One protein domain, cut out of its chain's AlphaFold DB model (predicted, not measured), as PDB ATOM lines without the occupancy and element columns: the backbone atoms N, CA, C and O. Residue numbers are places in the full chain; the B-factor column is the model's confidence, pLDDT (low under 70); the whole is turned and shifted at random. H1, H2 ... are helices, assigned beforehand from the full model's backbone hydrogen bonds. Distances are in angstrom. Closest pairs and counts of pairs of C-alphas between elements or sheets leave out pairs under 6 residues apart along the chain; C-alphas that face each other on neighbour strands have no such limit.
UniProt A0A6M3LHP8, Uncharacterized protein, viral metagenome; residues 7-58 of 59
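Overview. This is residues 7 to 58 of the 59 residues of an uncharacterized protein of viral metagenome (UniProt A0A6M3LHP8). A helical hairpin of H1 and H2 makes a small body at one end, and a third helix, H3, sticks out from it at the end of a long link, touching neither. The outline is a rod spanning 43 by 19 by 18 A, its length made by this free arm. The printed part has 52 residues with three named helices, H1, H2 and H3 in chain order, and no named strand, and is all helix. It is only just loose, close to extended, with a radius of gyration of the C-alphas of 14.7 A.

Along the chain. H1, residues 7 to 17, begins at C-alpha 7 (153.048, 201.892, 188.336) and is 15.5 A long from first to last C-alpha. H2, residues 23 to 32, measures 14.3 A. H3, residues 45 to 56, measures 16.5 A and ends at C-alpha 56 (155.395, 173.917, 187.003).

Arrangement. H1 and H2 touch and form a helical hairpin, at a shallow tilt of 26 degrees, opposite ways; their closest C-alphas, of Val 16 and Lys 23, are 6.0 A apart. H3 is apart from both. In H1, H2 and H3 every O i to N i+4 pair is within hydrogen-bond range.

Size, cuts and confidence. The C-alphas farthest apart, of Gly 19 and Asn 57, are 44.0 A apart. The printed part has no cut. The link from H1 to H2 is tight; that from H2 to H3, 12 residues, is long. Residues 44 to 58 stand free. Confidence is under 70 at residues 44 to 50 and 57 to 58.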
ATOM      1  N   ALA A   7     154.447 201.588 188.648       89.50
ATOM      2  CA  ALA A   7     153.048 201.892 188.336       89.50
ATOM      3  C   ALA A   7     152.124 201.711 189.551       89.50
ATOM      4  O   ALA A   7     151.239 202.529 189.787       89.50
ATOM      5  N   GLN A   8     152.360 200.668 190.354       90.62
ATOM      6  CA  GLN A   8     151.617 200.451 191.592       90.62
ATOM      7  C   GLN A   8     151.880 201.588 192.592       90.62
ATOM      8  O   GLN A   8     150.936 202.107 193.176       90.62
ATOM      9  N   LEU A   9     153.140 202.005 192.744       90.56
ATOM     10  CA  LEU A   9     153.512 203.116 193.621       90.56
ATOM     11  C   LEU A   9     152.832 204.427 193.197       90.56
ATOM     12  O   LEU A   9     152.247 205.093 194.041       90.56
ATOM     13  N   ARG A  10     152.820 204.751 191.895       91.56
ATOM     14  CA  ARG A  10     152.119 205.932 191.355       91.56
ATOM     15  C   ARG A  10     150.613 205.889 191.620       91.56
ATOM     16  O   ARG A  10     150.058 206.876 192.081       91.56
ATOM     17  N   LYS A  11     149.968 204.739 191.385       92.19
ATOM     18  CA  LYS A  11     148.529 204.566 191.639       92.19
ATOM     19  C   LYS A  11     148.184 204.810 193.108       92.19
ATOM     20  O   LYS A  11     147.247 205.538 193.401       92.19
ATOM     21  N   PHE A  12     148.947 204.214 194.022       92.25
ATOM     22  CA  PHE A  12     148.705 204.417 195.447       92.25
ATOM     23  C   PHE A  12     149.089 205.826 195.908       92.25
ATOM     24  O   PHE A  12     148.427 206.343 196.791       92.25
ATOM     25  N   GLY A  13     150.090 206.468 195.301       92.56
ATOM     26  CA  GLY A  13     150.391 207.879 195.551       92.56
ATOM     27  C   GLY A  13     149.204 208.783 195.212       92.56
ATOM     28  O   GLY A  13     148.800 209.584 196.045       92.56
ATOM     29  N   ALA A  14     148.576 208.572 194.052       94.31
ATOM     30  CA  ALA A  14     147.353 209.285 193.680       94.31
ATOM     31  C   ALA A  14     146.190 209.002 194.652       94.31
ATOM     32  O   ALA A  14     145.468 209.921 195.014       94.31
ATOM     33  N   MET A  15     146.055 207.763 195.146       93.19
ATOM     34  CA  MET A  15     145.051 207.412 196.165       93.19
ATOM     35  C   MET A  15     145.310 208.058 197.537       93.19
ATOM     36  O   MET A  15     144.387 208.254 198.322       93.19
ATOM     37  N   VAL A  16     146.570 208.355 197.874       94.00
ATOM     38  CA  VAL A  16     146.895 209.133 199.081       94.00
ATOM     39  C   VAL A  16     146.449 210.579 198.904       94.00
ATOM     40  O   VAL A  16     145.949 211.185 199.847       94.00
ATOM     41  N   GLU A  17     146.654 211.132 197.711       92.69
ATOM     42  CA  GLU A  17     146.287 212.508 197.380       92.69
ATOM     43  C   GLU A  17     144.765 212.692 197.317       92.69
ATOM     44  O   GLU A  17     144.256 213.687 197.823       92.69
ATOM     45  N   SER A  18     144.035 211.692 196.807       93.06
ATOM     46  CA  SER A  18     142.565 211.654 196.823       93.06
ATOM     47  C   SER A  18     141.961 211.381 198.208       93.06
ATOM     48  O   SER A  18     140.755 211.530 198.384       93.06
ATOM     49  N   GLY A  19     142.770 210.979 199.195       92.38
ATOM     50  CA  GLY A  19     142.313 210.662 200.551       92.38
ATOM     51  C   GLY A  19     141.704 209.264 200.718       92.38
ATOM     52  O   GLY A  19     141.248 208.931 201.809       92.38
ATOM     53  N   GLU A  20     141.739 208.416 199.686       91.75
ATOM     54  CA  GLU A  20     141.264 207.025 199.755       91.75
ATOM     55  C   GLU A  20     142.146 206.144 200.653       91.75
ATOM     56  O   GLU A  20     141.674 205.162 201.230       91.75
ATOM     57  N   ILE A  21     143.439 206.474 200.783       91.69
ATOM     58  CA  ILE A  21     144.357 205.784 201.698       91.69
ATOM     59  C   ILE A  21     145.159 206.762 202.558       91.69
ATOM     60  O   ILE A  21     145.568 207.835 202.122       91.69
ATOM     61  N   SER A  22     145.468 206.365 203.796       92.44
ATOM     62  CA  SER A  22     146.271 207.208 204.684       92.44
ATOM     63  C   SER A  22     147.749 207.249 204.269       92.44
ATOM     64  O   SER A  22     148.349 206.226 203.917       92.44
ATOM     65  N   LYS A  23     148.387 208.424 204.414       92.50
ATOM     66  CA  LYS A  23     149.849 208.591 204.250       92.50
ATOM     67  C   LYS A  23     150.645 207.585 205.088       92.50
ATOM     68  O   LYS A  23     151.651 207.054 204.624       92.50
ATOM     69  N   ALA A  24     150.180 207.275 206.300       92.62
ATOM     70  CA  ALA A  24     150.814 206.290 207.179       92.62
ATOM     71  C   ALA A  24     150.838 204.886 206.553       92.62
ATOM     72  O   ALA A  24     151.864 204.199 206.592       92.62
ATOM     73  N   THR A  25     149.736 204.480 205.919       91.44
ATOM     74  CA  THR A  25     149.627 203.191 205.224       91.44
ATOM     75  C   THR A  25     150.587 203.121 204.044       91.44
ATOM     76  O   THR A  25     151.354 202.161 203.925       91.44
ATOM     77  N   PHE A  26     150.615 204.169 203.220       92.44
ATOM     78  CA  PHE A  26     151.542 204.273 202.095       92.44
ATOM     79  C   PHE A  26     153.009 204.216 202.547       92.44
ATOM     80  O   PHE A  26     153.799 203.440 202.004       92.44
ATOM     81  N   ASN A  27     153.365 204.950 203.605       91.12
ATOM     82  CA  ASN A  27     154.719 204.961 204.161       91.12
ATOM     83  C   ASN A  27     155.127 203.604 204.742       91.12
ATOM     84  O   ASN A  27     156.265 203.168 204.555       91.12
ATOM     85  N   LYS A  28     154.205 202.893 205.404       93.00
ATOM     86  CA  LYS A  28     154.456 201.527 205.888       93.00
ATOM     87  C   LYS A  28     154.781 200.594 204.723       93.00
ATOM     88  O   LYS A  28     155.692 199.774 204.808       93.00
ATOM     89  N   TRP A  29     154.072 200.729 203.609       90.69
ATOM     90  CA  TRP A  29     154.312 199.934 202.406       90.69
ATOM     91  C   TRP A  29     155.630 200.289 201.718       90.69
ATOM     92  O   TRP A  29     156.373 199.382 201.334       90.69
ATOM     93  N   ALA A  30     155.969 201.577 201.648       88.38
ATOM     94  CA  ALA A  30     157.253 202.046 201.142       88.38
ATOM     95  C   ALA A  30     158.420 201.495 201.981       88.38
ATOM     96  O   ALA A  30     159.321 200.884 201.418       88.38
ATOM     97  N   ARG A  31     158.360 201.577 203.319       90.81
ATOM     98  CA  ARG A  31     159.415 201.044 204.212       90.81
ATOM     99  C   ARG A  31     159.624 199.535 204.078       90.81
ATOM    100  O   ARG A  31     160.750 199.068 204.167       90.81
ATOM    101  N   HIS A  32     158.560 198.766 203.843       88.44
ATOM    102  CA  HIS A  32     158.671 197.321 203.606       88.44
ATOM    103  C   HIS A  32     159.163 196.963 202.195       88.44
ATOM    104  O   HIS A  32     159.463 195.798 201.922       88.44
ATOM    105  N   THR A  33     159.230 197.930 201.282       87.75
ATOM    106  CA  THR A  33     159.716 197.711 199.924       87.75
ATOM    107  C   THR A  33     161.235 197.843 199.919       87.75
ATOM    108  O   THR A  33     161.761 198.948 199.930       87.75
ATOM    109  N   LYS A  34     161.933 196.698 199.919       79.75
ATOM    110  CA  LYS A  34     163.403 196.621 200.017       79.75
ATOM    111  C   LYS A  34     164.139 197.471 198.979       79.75
ATOM    112  O   LYS A  34     165.158 198.059 199.305       79.75
ATOM    113  N   ASP A  35     163.622 197.523 197.754       84.25
ATOM    114  CA  ASP A  35     164.249 198.260 196.664       84.25
ATOM    115  C   ASP A  35     163.187 199.017 195.861       84.25
ATOM    116  O   ASP A  35     162.447 198.431 195.076       84.25
ATOM    117  N   ILE A  36     163.044 200.320 196.127       81.81
ATOM    118  CA  ILE A  36     162.038 201.160 195.457       81.81
ATOM    119  C   ILE A  36     162.539 201.651 194.088       81.81
ATOM    120  O   ILE A  36     161.766 201.775 193.135       81.81
ATOM    121  N   LYS A  37     163.838 201.940 193.966       81.25
ATOM    122  CA  LYS A  37     164.416 202.542 192.752       81.25
ATOM    123  C   LYS A  37     164.551 201.528 191.609       81.25
ATOM    124  O   LYS A  37     164.268 201.878 190.457       81.25
ATOM    125  N   GLY A  38     164.893 200.284 191.928       83.00
ATOM    126  CA  GLY A  38     165.019 199.139 191.025       83.00
ATOM    127  C   GLY A  38     163.708 198.404 190.747       83.00
ATOM    128  O   GLY A  38     163.706 197.394 190.043       83.00
ATOM    129  N   LEU A  39     162.566 198.909 191.236       83.50
ATOM    130  CA  LEU A  39     161.267 198.385 190.820       83.50
ATOM    131  C   LEU A  39     161.097 198.527 189.302       83.50
ATOM    132  O   LEU A  39     161.325 199.612 188.751       83.50
ATOM    133  N   PRO A  40     160.608 197.480 188.618       86.12
ATOM    134  CA  PRO A  40     160.250 197.592 187.215       86.12
ATOM    135  C   PRO A  40     159.073 198.564 187.046       86.12
ATOM    136  O   PRO A  40     158.218 198.695 187.931       86.12
ATOM    137  N   GLU A  41     158.993 199.232 185.891       85.75
ATOM    138  CA  GLU A  41     157.907 200.180 185.600       85.75
ATOM    139  C   GLU A  41     156.528 199.520 185.676       85.75
ATOM    140  O   GLU A  41     155.623 200.003 186.361       85.75
ATOM    141  N   LYS A  42     156.399 198.359 185.034       79.81
ATOM    142  CA  LYS A  42     155.236 197.474 185.095       79.81
ATOM    143  C   LYS A  42     155.720 196.062 185.385       79.81
ATOM    144  O   LYS A  42     156.792 195.657 184.941       79.81
ATOM    145  N   LYS A  43     154.913 195.275 186.096       73.62
ATOM    146  CA  LYS A  43     155.202 193.851 186.286       73.62
ATOM    147  C   LYS A  43     155.111 193.158 184.920       73.62
ATOM    148  O   LYS A  43     154.008 192.946 184.418       73.62
ATOM    149  N   SER A  44     156.252 192.865 184.294       67.69
ATOM    150  CA  SER A  44     156.273 192.330 182.932       67.69
ATOM    151  C   SER A  44     155.572 190.965 182.869       67.69
ATOM    152  O   SER A  44     155.646 190.139 183.787       67.69
ATOM    153  N   LYS A  45     154.866 190.709 181.761       64.94
ATOM    154  CA  LYS A  45     154.207 189.417 181.500       64.94
ATOM    155  C   LYS A  45     155.243 188.285 181.370       64.94
ATOM    156  O   LYS A  45     154.925 187.132 181.659       64.94
ATOM    157  N   LEU A  46     156.479 188.629 180.991       61.03
ATOM    158  CA  LEU A  46     157.611 187.707 180.884       61.03
ATOM    159  C   LEU A  46     158.008 187.129 182.246       61.03
ATOM    160  O   LEU A  46     158.167 185.916 182.360       61.03
ATOM    161  N   GLU A  47     158.071 187.961 183.287       64.62
ATOM    162  CA  GLU A  47     158.368 187.503 184.651       64.62
ATOM    163  C   GLU A  47     157.261 186.598 185.191       64.62
ATOM    164  O   GLU A  47     157.540 185.551 185.775       64.62
ATOM    165  N   LYS A  48     155.986 186.915 184.909       63.88
ATOM    166  CA  LYS A  48     154.877 185.989 185.205       63.88
ATOM    167  C   LYS A  48     155.082 184.638 184.517       63.88
ATOM    168  O   LYS A  48     154.944 183.616 185.178       63.88
ATOM    169  N   ARG A  49     155.434 184.616 183.224       65.06
ATOM    170  CA  ARG A  49     155.685 183.367 182.478       65.06
ATOM    171  C   ARG A  49     156.881 182.588 183.036       65.06
ATOM    172  O   ARG A  49     156.776 181.372 183.160       65.06
ATOM    173  N   LYS A  50     157.981 183.253 183.410       66.19
ATOM    174  CA  LYS A  50     159.152 182.607 184.031       66.19
ATOM    175  C   LYS A  50     158.825 182.016 185.403       66.19
ATOM    176  O   LYS A  50     159.171 180.866 185.653       66.19
ATOM    177  N   ILE A  51     158.102 182.750 186.253       71.50
ATOM    178  CA  ILE A  51     157.649 182.252 187.561       71.50
ATOM    179  C   ILE A  51     156.700 181.060 187.380       71.50
ATOM    180  O   ILE A  51     156.910 180.028 188.008       71.50
ATOM    181  N   LEU A  52     155.709 181.157 186.484       71.12
ATOM    182  CA  LEU A  52     154.788 180.049 186.191       71.12
ATOM    183  C   LEU A  52     155.523 178.799 185.691       71.12
ATOM    184  O   LEU A  52     155.220 177.700 186.147       71.12
ATOM    185  N   ARG A  53     156.510 178.951 184.799       72.25
ATOM    186  CA  ARG A  53     157.348 177.831 184.337       72.25
ATOM    187  C   ARG A  53     158.144 177.205 185.487       72.25
ATOM    188  O   ARG A  53     158.196 175.987 185.592       72.25
ATOM    189  N   LYS A  54     158.704 178.022 186.383       70.31
ATOM    190  CA  LYS A  54     159.500 177.552 187.530       70.31
ATOM    191  C   LYS A  54     158.662 176.829 188.590       70.31
ATOM    192  O   LYS A  54     159.159 175.899 189.208       70.31
ATOM    193  N   VAL A  55     157.402 177.229 188.777       74.56
ATOM    194  CA  VAL A  55     156.439 176.529 189.648       74.56
ATOM    195  C   VAL A  55     156.003 175.196 189.031       74.56
ATOM    196  O   VAL A  55     155.874 174.213 189.752       74.56
ATOM    197  N   LYS A  56     155.822 175.137 187.706       70.25
ATOM    198  CA  LYS A  56     155.395 173.917 187.003       70.25
ATOM    199  C   LYS A  56     156.478 172.830 186.948       70.25
ATOM    200  O   LYS A  56     156.134 171.663 186.979       70.25
ATOM    201  N   ASN A  57     157.758 173.210 186.915       64.69
ATOM    202  CA  ASN A  57     158.900 172.280 186.905       64.69
ATOM    203  C   ASN A  57     159.322 171.764 188.295       64.69
ATOM    204  O   ASN A  57     160.300 171.031 188.392       64.69
ATOM    205  N   LYS A  58     158.658 172.199 189.373       57.47
ATOM    206  CA  LYS A  58     158.992 171.819 190.758       57.47
ATOM    207  C   LYS A  58     158.008 170.797 191.348       57.47
ATOM    208  O   LYS A  58     157.980 170.624 192.563       57.47
TER     209      LYS A  58